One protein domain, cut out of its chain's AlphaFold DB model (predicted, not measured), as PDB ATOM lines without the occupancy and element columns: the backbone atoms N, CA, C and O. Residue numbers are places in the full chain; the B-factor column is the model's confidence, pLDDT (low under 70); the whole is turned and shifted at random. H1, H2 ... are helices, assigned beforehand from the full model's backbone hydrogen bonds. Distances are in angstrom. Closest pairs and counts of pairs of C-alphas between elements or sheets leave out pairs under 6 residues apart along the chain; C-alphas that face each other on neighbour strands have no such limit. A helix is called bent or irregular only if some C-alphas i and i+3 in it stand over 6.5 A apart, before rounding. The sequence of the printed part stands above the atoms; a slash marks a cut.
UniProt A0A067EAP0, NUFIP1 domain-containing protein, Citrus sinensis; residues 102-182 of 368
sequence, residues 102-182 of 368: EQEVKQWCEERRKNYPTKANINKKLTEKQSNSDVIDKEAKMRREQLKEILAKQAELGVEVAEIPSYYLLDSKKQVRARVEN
ATOM      1  N   GLU A 102      20.446  22.517 -60.877       89.94
ATOM      2  CA  GLU A 102      19.214  23.069 -61.466       89.94
ATOM      3  C   GLU A 102      18.104  23.272 -60.425       89.94
ATOM      4  O   GLU A 102      17.269  24.167 -60.558       89.94
ATOM      5  N   GLN A 103      18.106  22.454 -59.371       92.06
ATOM      6  CA  GLN A 103      17.178  22.564 -58.251       92.06
ATOM      7  C   GLN A 103      17.411  23.848 -57.448       92.06
ATOM      8  O   GLN A 103      16.454  24.555 -57.147       92.06
ATOM      9  N   GLU A 104      18.665  24.193 -57.168       93.25
ATOM     10  CA  GLU A 104      19.044  25.431 -56.477       93.25
ATOM     11  C   GLU A 104      18.677  26.673 -57.305       93.25
ATOM     12  O   GLU A 104      18.102  27.633 -56.791       93.25
ATOM     13  N   VAL A 105      18.899  26.624 -58.623       91.31
ATOM     14  CA  VAL A 105      18.493  27.712 -59.526       91.31
ATOM     15  C   VAL A 105      16.970  27.881 -59.539       91.31
ATOM     16  O   VAL A 105      16.480  29.010 -59.463       91.31
ATOM     17  N   LYS A 106      16.204  26.781 -59.576       93.75
ATOM     18  CA  LYS A 106      14.734  26.814 -59.476       93.75
ATOM     19  C   LYS A 106      14.270  27.399 -58.143       93.75
ATOM     20  O   LYS A 106      13.414  28.283 -58.148       93.75
ATOM     21  N   GLN A 107      14.880  26.986 -57.033       94.69
ATOM     22  CA  GLN A 107      14.588  27.536 -55.708       94.69
ATOM     23  C   GLN A 107      14.816  29.048 -55.673       94.69
ATOM     24  O   GLN A 107      13.923  29.788 -55.268       94.69
ATOM     25  N   TRP A 108      15.940  29.546 -56.193       93.75
ATOM     26  CA  TRP A 108      16.186  30.989 -56.237       93.75
ATOM     27  C   TRP A 108      15.225  31.747 -57.146       93.75
ATOM     28  O   TRP A 108      14.840  32.875 -56.832       93.75
ATOM     29  N   CYS A 109      14.842  31.169 -58.283       92.81
ATOM     30  CA  CYS A 109      13.833  31.764 -59.153       92.81
ATOM     31  C   CYS A 109      12.486  31.877 -58.426       92.81
ATOM     32  O   CYS A 109      11.845  32.928 -58.472       92.81
ATOM     33  N   GLU A 110      12.078  30.838 -57.702       91.06
ATOM     34  CA  GLU A 110      10.847  30.838 -56.916       91.06
ATOM     35  C   GLU A 110      10.900  31.790 -55.719       91.06
ATOM     36  O   GLU A 110       9.947  32.539 -55.501       91.06
ATOM     37  N   GLU A 111      11.997  31.816 -54.964       90.56
ATOM     38  CA  GLU A 111      12.194  32.744 -53.848       90.56
ATOM     39  C   GLU A 111      12.183  34.196 -54.316       90.56
ATOM     40  O   GLU A 111      11.527  35.041 -53.701       90.56
ATOM     41  N   ARG A 112      12.847  34.498 -55.438       92.25
ATOM     42  CA  ARG A 112      12.792  35.838 -56.035       92.25
ATOM     43  C   ARG A 112      11.395  36.165 -56.531       92.25
ATOM     44  O   ARG A 112      10.955  37.282 -56.298       92.25
ATOM     45  N   ARG A 113      10.666  35.219 -57.131       88.44
ATOM     46  CA  ARG A 113       9.266  35.425 -57.540       88.44
ATOM     47  C   ARG A 113       8.358  35.705 -56.337       88.44
ATOM     48  O   ARG A 113       7.520  36.598 -56.400       88.44
ATOM     49  N   LYS A 114       8.569  35.002 -55.220       87.38
ATOM     50  CA  LYS A 114       7.839  35.203 -53.955       87.38
ATOM     51  C   LYS A 114       8.188  36.528 -53.271       87.38
ATOM     52  O   LYS A 114       7.314  37.142 -52.671       87.38
ATOM     53  N   ASN A 115       9.435  36.985 -53.381       86.12
ATOM     54  CA  ASN A 115       9.921  38.207 -52.733       86.12
ATOM     55  C   ASN A 115       9.979  39.431 -53.654       86.12
ATOM     56  O   ASN A 115      10.376  40.507 -53.194       86.12
ATOM     57  N   TYR A 116       9.579  39.287 -54.921       87.88
ATOM     58  CA  TYR A 116       9.592  40.373 -55.889       87.88
ATOM     59  C   TYR A 116       8.708  41.528 -55.392       87.88
ATOM     60  O   TYR A 116       7.651  41.255 -54.806       87.88
ATOM     61  N   PRO A 117       9.101  42.803 -55.589       88.50
ATOM     62  CA  PRO A 117       8.345  43.967 -55.123       88.50
ATOM     63  C   PRO A 117       7.032  44.202 -55.898       88.50
ATOM     64  O   PRO A 117       6.828  45.235 -56.524       88.50
ATOM     65  N   THR A 118       6.108  43.250 -55.847       89.75
ATOM     66  CA  THR A 118       4.744  43.386 -56.367       89.75
ATOM     67  C   THR A 118       3.874  44.103 -55.334       89.75
ATOM     68  O   THR A 118       4.062  43.913 -54.130       89.75
ATOM     69  N   LYS A 119       2.870  44.876 -55.771       90.19
ATOM     70  CA  LYS A 119       1.930  45.589 -54.878       90.19
ATOM     71  C   LYS A 119       1.334  44.676 -53.787       90.19
ATOM     72  O   LYS A 119       1.336  45.039 -52.616       90.19
ATOM     73  N   ALA A 120       0.927  43.455 -54.149       87.94
ATOM     74  CA  ALA A 120       0.418  42.456 -53.204       87.94
ATOM     75  C   ALA A 120       1.454  42.043 -52.136       87.94
ATOM     76  O   ALA A 120       1.136  41.993 -50.949       87.94
ATOM     77  N   ASN A 121       2.710  41.814 -52.536       87.50
ATOM     78  CA  ASN A 121       3.795  41.443 -51.621       87.50
ATOM     79  C   ASN A 121       4.173  42.591 -50.681       87.50
ATOM     80  O   ASN A 121       4.482  42.364 -49.511       87.50
ATOM     81  N   ILE A 122       4.132  43.827 -51.180       87.12
ATOM     82  CA  ILE A 122       4.361  45.025 -50.371       87.12
ATOM     83  C   ILE A 122       3.261  45.150 -49.311       87.12
ATOM     84  O   ILE A 122       3.579  45.292 -48.131       87.12
ATOM     85  N   ASN A 123       1.992  45.006 -49.701       87.81
ATOM     86  CA  ASN A 123       0.862  45.072 -48.773       87.81
ATOM     87  C   ASN A 123       0.917  43.959 -47.720       87.81
ATOM     88  O   ASN A 123       0.780  44.251 -46.537       87.81
ATOM     89  N   LYS A 124       1.222  42.714 -48.114       88.69
ATOM     90  CA  LYS A 124       1.405  41.594 -47.176       88.69
ATOM     91  C   LYS A 124       2.502  41.876 -46.140       88.69
ATOM     92  O   LYS A 124       2.318  41.617 -44.958       88.69
ATOM     93  N   LYS A 125       3.629  42.464 -46.560       87.12
ATOM     94  CA  LYS A 125       4.706  42.870 -45.638       87.12
ATOM     95  C   LYS A 125       4.299  44.022 -44.718       87.12
ATOM     96  O   LYS A 125       4.859  44.147 -43.633       87.12
ATOM     97  N   LEU A 126       3.388  44.898 -45.143       84.25
ATOM     98  CA  LEU A 126       2.866  45.975 -44.299       84.25
ATOM     99  C   LEU A 126       1.881  45.435 -43.257       84.25
ATOM    100  O   LEU A 126       2.015  45.782 -42.086       84.25
ATOM    101  N   THR A 127       0.960  44.554 -43.652       81.62
ATOM    102  CA  THR A 127      -0.015  43.948 -42.733       81.62
ATOM    103  C   THR A 127       0.658  43.041 -41.704       81.62
ATOM    104  O   THR A 127       0.344  43.123 -40.522       81.62
ATOM    105  N   GLU A 128       1.654  42.253 -42.111       84.69
ATOM    106  CA  GLU A 128       2.455  41.424 -41.201       84.69
ATOM    107  C   GLU A 128       3.248  42.266 -40.186       84.69
ATOM    108  O   GLU A 128       3.401  41.898 -39.024       84.69
ATOM    109  N   LYS A 129       3.750  43.438 -40.585       81.38
ATOM    110  CA  LYS A 129       4.411  44.354 -39.643       81.38
ATOM    111  C   LYS A 129       3.427  44.969 -38.654       81.38
ATOM    112  O   LYS A 129       3.796  45.165 -37.499       81.38
ATOM    113  N   GLN A 130       2.209  45.276 -39.097       77.88
ATOM    114  CA  GLN A 130       1.152  45.786 -38.224       77.88
ATOM    115  C   GLN A 130       0.743  44.729 -37.195       77.88
ATOM    116  O   GLN A 130       0.788  45.019 -36.004       77.88
ATOM    117  N   SER A 131       0.481  43.489 -37.620       75.81
ATOM    118  CA  SER A 131       0.115  42.411 -36.695       75.81
ATOM    119  C   SER A 131       1.221  42.106 -35.681       75.81
ATOM    120  O   SER A 131       0.942  41.973 -34.491       75.81
ATOM    121  N   ASN A 132       2.486  42.071 -36.115       78.56
ATOM    122  CA  ASN A 132       3.621  41.887 -35.207       78.56
ATOM    123  C   ASN A 132       3.749  43.046 -34.207       78.56
ATOM    124  O   ASN A 132       3.996  42.809 -33.025       78.56
ATOM    125  N   SER A 133       3.537  44.290 -34.649       80.56
ATOM    126  CA  SER A 133       3.521  45.456 -33.756       80.56
ATOM    127  C   SER A 133       2.407  45.349 -32.717       80.56
ATOM    128  O   SER A 133       2.655  45.583 -31.537       80.56
ATOM    129  N   ASP A 134       1.205  44.950 -33.131       80.06
ATOM    130  CA  ASP A 134       0.053  44.827 -32.237       80.06
ATOM    131  C   ASP A 134       0.268  43.744 -31.168       80.06
ATOM    132  O   ASP A 134      -0.122  43.925 -30.010       80.06
ATOM    133  N   VAL A 135       0.905  42.625 -31.528       83.00
ATOM    134  CA  VAL A 135       1.263  41.557 -30.579       83.00
ATOM    135  C   VAL A 135       2.310  42.047 -29.576       83.00
ATOM    136  O   VAL A 135       2.115  41.882 -28.369       83.00
ATOM    137  N   ILE A 136       3.372  42.710 -30.047       85.00
ATOM    138  CA  ILE A 136       4.423  43.281 -29.186       85.00
ATOM    139  C   ILE A 136       3.831  44.321 -28.224       85.00
ATOM    140  O   ILE A 136       4.154  44.332 -27.034       85.00
ATOM    141  N   ASP A 137       2.918  45.167 -28.703       86.88
ATOM    142  CA  ASP A 137       2.274  46.197 -27.889       86.88
ATOM    143  C   ASP A 137       1.364  45.607 -26.801       86.88
ATOM    144  O   ASP A 137       1.307  46.150 -25.691       86.88
ATOM    145  N   LYS A 138       0.660  44.504 -27.087       88.56
ATOM    146  CA  LYS A 138      -0.146  43.770 -26.093       88.56
ATOM    147  C   LYS A 138       0.738  43.131 -25.027       88.56
ATOM    148  O   LYS A 138       0.491  43.321 -23.839       88.56
ATOM    149  N   GLU A 139       1.794  42.440 -25.435       91.06
ATOM    150  CA  GLU A 139       2.727  41.794 -24.510       91.06
ATOM    151  C   GLU A 139       3.428  42.823 -23.607       91.06
ATOM    152  O   GLU A 139       3.545  42.639 -22.393       91.06
ATOM    153  N   ALA A 140       3.829  43.965 -24.171       89.62
ATOM    154  CA  ALA A 140       4.408  45.059 -23.403       89.62
ATOM    155  C   ALA A 140       3.423  45.660 -22.384       89.62
ATOM    156  O   ALA A 140       3.859  46.119 -21.330       89.62
ATOM    157  N   LYS A 141       2.109  45.672 -22.663       90.50
ATOM    158  CA  LYS A 141       1.086  46.082 -21.678       90.50
ATOM    159  C   LYS A 141       0.996  45.087 -20.527       90.50
ATOM    160  O   LYS A 141       1.113  45.516 -19.385       90.50
ATOM    161  N   MET A 142       0.915  43.792 -20.832       91.88
ATOM    162  CA  MET A 142       0.872  42.738 -19.813       91.88
ATOM    163  C   MET A 142       2.078  42.815 -18.869       91.88
ATOM    164  O   MET A 142       1.913  42.808 -17.654       91.88
ATOM    165  N   ARG A 143       3.293  42.993 -19.409       92.31
ATOM    166  CA  ARG A 143       4.506  43.151 -18.586       92.31
ATOM    167  C   ARG A 143       4.451  44.366 -17.655       92.31
ATOM    168  O   ARG A 143       4.932  44.298 -16.529       92.31
ATOM    169  N   ARG A 144       3.878  45.485 -18.112       91.19
ATOM    170  CA  ARG A 144       3.720  46.692 -17.280       91.19
ATOM    171  C   ARG A 144       2.686  46.497 -16.178       91.19
ATOM    172  O   ARG A 144       2.895  46.984 -15.074       91.19
ATOM    173  N   GLU A 145       1.585  45.816 -16.470       91.75
ATOM    174  CA  GLU A 145       0.553  45.486 -15.478       91.75
ATOM    175  C   GLU A 145       1.107  44.550 -14.402       91.75
ATOM    176  O   GLU A 145       0.967  44.842 -13.217       91.75
ATOM    177  N   GLN A 146       1.853  43.520 -14.803       94.38
ATOM    178  CA  GLN A 146       2.572  42.643 -13.876       94.38
ATOM    179  C   GLN A 146       3.549  43.424 -12.990       94.38
ATOM    180  O   GLN A 146       3.595  43.212 -11.782       94.38
ATOM    181  N   LEU A 147       4.309  44.365 -13.561       93.00
ATOM    182  CA  LEU A 147       5.216  45.207 -12.778       93.00
ATOM    183  C   LEU A 147       4.459  46.068 -11.754       93.00
ATOM    184  O   LEU A 147       4.895  46.168 -10.612       93.00
ATOM    185  N   LYS A 148       3.315  46.655 -12.131       92.25
ATOM    186  CA  LYS A 148       2.463  47.414 -11.198       92.25
ATOM    187  C   LYS A 148       1.978  46.544 -10.039       92.25
ATOM    188  O   LYS A 148       2.013  46.993  -8.899       92.25
ATOM    189  N   GLU A 149       1.562  45.313 -10.325       94.31
ATOM    190  CA  GLU A 149       1.117  44.358  -9.308       94.31
ATOM    191  C   GLU A 149       2.252  43.976  -8.346       94.31
ATOM    192  O   GLU A 149       2.053  43.962  -7.134       94.31
ATOM    193  N   ILE A 150       3.458  43.724  -8.869       93.31
ATOM    194  CA  ILE A 150       4.637  43.409  -8.048       93.31
ATOM    195  C   ILE A 150       4.958  44.562  -7.094       93.31
ATOM    196  O   ILE A 150       5.187  44.322  -5.911       93.31
ATOM    197  N   LEU A 151       4.938  45.807  -7.578       91.00
ATOM    198  CA  LEU A 151       5.216  46.982  -6.744       91.00
ATOM    199  C   LEU A 151       4.145  47.191  -5.671       91.00
ATOM    200  O   LEU A 151       4.476  47.513  -4.532       91.00
ATOM    201  N   ALA A 152       2.874  46.971  -6.012       91.06
ATOM    202  CA  ALA A 152       1.783  47.036  -5.045       91.06
ATOM    203  C   ALA A 152       1.949  45.978  -3.941       91.06
ATOM    204  O   ALA A 152       1.836  46.302  -2.762       91.06
ATOM    205  N   LYS A 153       2.310  44.741  -4.311       93.25
ATOM    206  CA  LYS A 153       2.595  43.659  -3.355       93.25
ATOM    207  C   LYS A 153       3.810  43.954  -2.476       93.25
ATOM    208  O   LYS A 153       3.798  43.633  -1.295       93.25
ATOM    209  N   GLN A 154       4.857  44.574  -3.023       91.81
ATOM    210  CA  GLN A 154       6.010  45.016  -2.229       91.81
ATOM    211  C   GLN A 154       5.602  46.061  -1.185       91.81
ATOM    212  O   GLN A 154       5.990  45.929  -0.026       91.81
ATOM    213  N   ALA A 155       4.769  47.033  -1.575       88.12
ATOM    214  CA  ALA A 155       4.247  48.053  -0.669       88.12
ATOM    215  C   ALA A 155       3.389  47.449   0.454       88.12
ATOM    216  O   ALA A 155       3.543  47.822   1.614       88.12
ATOM    217  N   GLU A 156       2.518  46.490   0.122       90.38
ATOM    218  CA  GLU A 156       1.673  45.780   1.092       90.38
ATOM    219  C   GLU A 156       2.504  44.980   2.107       90.38
ATOM    220  O   GLU A 156       2.212  44.989   3.300       90.38
ATOM    221  N   LEU A 157       3.581  44.335   1.650       91.69
ATOM    222  CA  LEU A 157       4.497  43.573   2.501       91.69
ATOM    223  C   LEU A 157       5.485  44.457   3.285       91.69
ATOM    224  O   LEU A 157       6.352  43.926   3.980       91.69
ATOM    225  N   GLY A 158       5.382  45.786   3.177       85.44
ATOM    226  CA  GLY A 158       6.256  46.734   3.872       85.44
ATOM    227  C   GLY A 158       7.701  46.741   3.364       85.44
ATOM    228  O   GLY A 158       8.597  47.193   4.073       85.44
ATOM    229  N   VAL A 159       7.944  46.226   2.154       82.25
ATOM    230  CA  VAL A 159       9.249  46.294   1.486       82.25
ATOM    231  C   VAL A 159       9.387  47.676   0.853       82.25
ATOM    232  O   VAL A 159       8.476  48.126   0.158       82.25
ATOM    233  N   GLU A 160      10.525  48.344   1.066       80.50
ATOM    234  CA  GLU A 160      10.826  49.626   0.420       80.50
ATOM    235  C   GLU A 160      10.684  49.488  -1.103       80.50
ATOM    236  O   GLU A 160      11.426  48.759  -1.768       80.50
ATOM    237  N   VAL A 161       9.663  50.149  -1.649       82.31
ATOM    238  CA  VAL A 161       9.323  50.077  -3.068       82.31
ATOM    239  C   VAL A 161      10.412  50.792  -3.854       82.31
ATOM    240  O   VAL A 161      10.705  51.958  -3.601       82.31
ATOM    241  N   ALA A 162      10.997  50.105  -4.835       77.25
ATOM    242  CA  ALA A 162      12.003  50.709  -5.693       77.25
ATOM    243  C   ALA A 162      11.433  51.938  -6.422       77.25
ATOM    244  O   ALA A 162      10.357  51.878  -7.026       77.25
ATOM    245  N   GLU A 163      12.186  53.038  -6.418       84.50
ATOM    246  CA  GLU A 163      11.846  54.249  -7.163       84.50
ATOM    247  C   GLU A 163      11.962  53.991  -8.671       84.50
ATOM    248  O   GLU A 163      13.020  54.130  -9.290       84.50
ATOM    249  N   ILE A 164      10.858  53.567  -9.283       85.69
ATOM    250  CA  ILE A 164      10.805  53.289 -10.716       85.69
ATOM    251  C   ILE A 164      10.368  54.551 -11.464       85.69
ATOM    252  O   ILE A 164       9.317  55.120 -11.155       85.69
ATOM    253  N   PRO A 165      11.113  54.971 -12.505       88.81
ATOM    254  CA  PRO A 165      10.705  56.090 -13.336       88.81
ATOM    255  C   PRO A 165       9.294  55.906 -13.907       88.81
ATOM    256  O   PRO A 165       8.970  54.869 -14.493       88.81
ATOM    257  N   SER A 166       8.470  56.950 -13.807       82.00
ATOM    258  CA  SER A 166       7.042  56.903 -14.163       82.00
ATOM    259  C   SER A 166       6.774  56.400 -15.587       82.00
ATOM    260  O   SER A 166       5.783  55.709 -15.829       82.00
ATOM    261  N   TYR A 167       7.681  56.666 -16.532       83.50
ATOM    262  CA  TYR A 167       7.536  56.251 -17.928       83.50
ATOM    263  C   TYR A 167       7.479  54.729 -18.137       83.50
ATOM    264  O   TYR A 167       6.931  54.297 -19.150       83.50
ATOM    265  N   TYR A 168       7.988  53.915 -17.205       84.56
ATOM    266  CA  TYR A 168       7.862  52.454 -17.276       84.56
ATOM    267  C   TYR A 168       6.454  51.959 -16.930       84.56
ATOM    268  O   TYR A 168       6.048  50.897 -17.394       84.56
ATOM    269  N   LEU A 169       5.695  52.733 -16.151       85.75
ATOM    270  CA  LEU A 169       4.346  52.381 -15.700       85.75
ATOM    271  C   LEU A 169       3.248  53.027 -16.566       85.75
ATOM    272  O   LEU A 169       2.083  52.620 -16.500       85.75
ATOM    273  N   LEU A 170       3.591  54.022 -17.389       85.81
ATOM    274  CA  LEU A 170       2.644  54.708 -18.269       85.81
ATOM    275  C   LEU A 170       2.239  53.847 -19.475       85.81
ATOM    276  O   LEU A 170       3.069  53.294 -20.196       85.81
ATOM    277  N   ASP A 171       0.937  53.826 -19.760       74.38
ATOM    278  CA  ASP A 171       0.416  53.205 -20.974       74.38
ATOM    279  C   ASP A 171       0.621  54.128 -22.177       74.38
ATOM    280  O   ASP A 171       0.255  55.308 -22.152       74.38
ATOM    281  N   SER A 172       1.113  53.573 -23.287       66.19
ATOM    282  CA  SER A 172       1.298  54.304 -24.550       66.19
ATOM    283  C   SER A 172       0.009  54.973 -25.056       66.19
ATOM    284  O   SER A 172       0.067  56.019 -25.701       66.19
ATOM    285  N   LYS A 173      -1.167  54.439 -24.692       60.88
ATOM    286  CA  LYS A 173      -2.487  55.018 -25.002       60.88
ATOM    287  C   LYS A 173      -2.789  56.292 -24.198       60.88
ATOM    288  O   LYS A 173      -3.432  57.200 -24.721       60.88
ATOM    289  N   LYS A 174      -2.300  56.400 -22.955       58.19
ATOM    290  CA  LYS A 174      -2.466  57.596 -22.102       58.19
ATOM    291  C   LYS A 174      -1.477  58.704 -22.473       58.19
ATOM    292  O   LYS A 174      -1.809  59.879 -22.356       58.19
ATOM    293  N   GLN A 175      -0.325  58.343 -23.042       57.16
ATOM    294  CA  GLN A 175       0.634  59.302 -23.606       57.16
ATOM    295  C   GLN A 175       0.053  60.110 -24.787       57.16
ATOM    296  O   GLN A 175       0.510  61.217 -25.060       57.16
ATOM    297  N   VAL A 176      -0.968  59.585 -25.477       50.25
ATOM    298  CA  VAL A 176      -1.688  60.313 -26.538       50.25
ATOM    299  C   VAL A 176      -2.645  61.362 -25.959       50.25
ATOM    300  O   VAL A 176      -2.758  62.436 -26.537       50.25
ATOM    301  N   ARG A 177      -3.279  61.104 -24.802       50.00
ATOM    302  CA  ARG A 177      -4.192  62.068 -24.155       50.00
ATOM    303  C   ARG A 177      -3.450  63.157 -23.371       50.00
ATOM    304  O   ARG A 177      -3.756  64.326 -23.542       50.00
ATOM    305  N   ALA A 178      -2.392  62.806 -22.638       49.09
ATOM    306  CA  ALA A 178      -1.558  63.783 -21.920       49.09
ATOM    307  C   ALA A 178      -0.746  64.722 -22.846       49.09
ATOM    308  O   ALA A 178      -0.202  65.728 -22.395       49.09
ATOM    309  N   ARG A 179      -0.661  64.400 -24.146       48.09
ATOM    310  CA  ARG A 179      -0.058  65.256 -25.182       48.09
ATOM    311  C   ARG A 179      -0.938  66.435 -25.603       48.09
ATOM    312  O   ARG A 179      -0.415  67.338 -26.244       48.09
ATOM    313  N   VAL A 180      -2.239  66.408 -25.302       48.38
ATOM    314  CA  VAL A 180      -3.164  67.497 -25.663       48.38
ATOM    315  C   VAL A 180      -3.017  68.680 -24.700       48.38
ATOM    316  O   VAL A 180      -3.137  69.821 -25.126       48.38
ATOM    317  N   GLU A 181      -2.676  68.422 -23.436       51.06
ATOM    318  CA  GLU A 181      -2.613  69.456 -22.389       51.06
ATOM    319  C   GLU A 181      -1.190  69.960 -22.104       51.06
ATOM    320  O   GLU A 181      -1.016  71.075 -21.629       51.06
ATOM    321  N   ASN A 182      -0.154  69.194 -22.459       43.72
ATOM    322  CA  ASN A 182       1.235  69.640 -22.359       43.72
ATOM    323  C   ASN A 182       1.815  69.862 -23.757       43.72
ATOM    324  O   ASN A 182       2.300  68.932 -24.411       43.72
TER     325      ASN A 182
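This is residues 102 to 182 of the 368 residues of the protein "NUFIP1 domain-containing protein" of Citrus sinensis (UniProt A0A067EAP0). One very long, straight helix, H2, makes the length of this domain, and a shorter helix, H1, meets its first end at a corner, so that the two form an open L. Past the far end of H2 a long link folds back along the last part of that helix, and from there a short helix, H3, points away from it, with residues 176 to 182 sticking out free. The middle is no packed core, for no helix touches another. The printed part has 81 residues with three named helices, in the order H1, H2, H3, and no named strand; its class is all helix. It is extended, with a radius of gyration of the C-alphas of 22.6 A, and its C-alphas span 71 by 35 by 15 A, only just a rod.

Start at the first printed residue, where residues 102 to 115 make H1, and go on to residues 119 to 156, which make H2. These two are close but not clearly touching, with 2 pairs of C-alphas within 8 A; the closest C-alphas are those of Asn 115 and Asn 121, 7.0 A apart. Their lines stand about perpendicular at 71 degrees, but only just, and their centres are 35.1 A apart. Farther along, residues 174 to 181 make H3, which is apart from H1 and also apart from H2. In the backbone of H1 and H2, every O i to N i+4 pair is within hydrogen-bond range. In H3, 1 of 4 such pairs is within range, beside 2 of 5 pairs of O i to N i+3.

Find C-alpha 102 of Glu 102 at (19.214, 23.069, -61.466); from there H1 runs 19.8 A to C-alpha 115. Next look for C-alpha 119 at (1.930, 45.589, -54.878), where H2 begins; it runs 56.0 A over 38 residues to C-alpha 156 at (1.673, 45.780, 1.092), with x and y nearly the same at both ends. H3 has 8 residues, runs 11.9 A, and ends with C-alpha 181 at (-2.613, 69.456, -22.389). None of the three helices is bent.

Look to Glu 102 and Gly 158 for the two C-alphas farthest apart, 70.7 A. The printed part has no cut from residue 102 to residue 182. The link from H1 to H2 is tight, with 3 residues, while the link from H2 to H3 is long, with 17 residues, 157 to 173. The mean pLDDT of the printed part is 82.9; residues 172 to 182 are under 70, and H3 has a mean of 52.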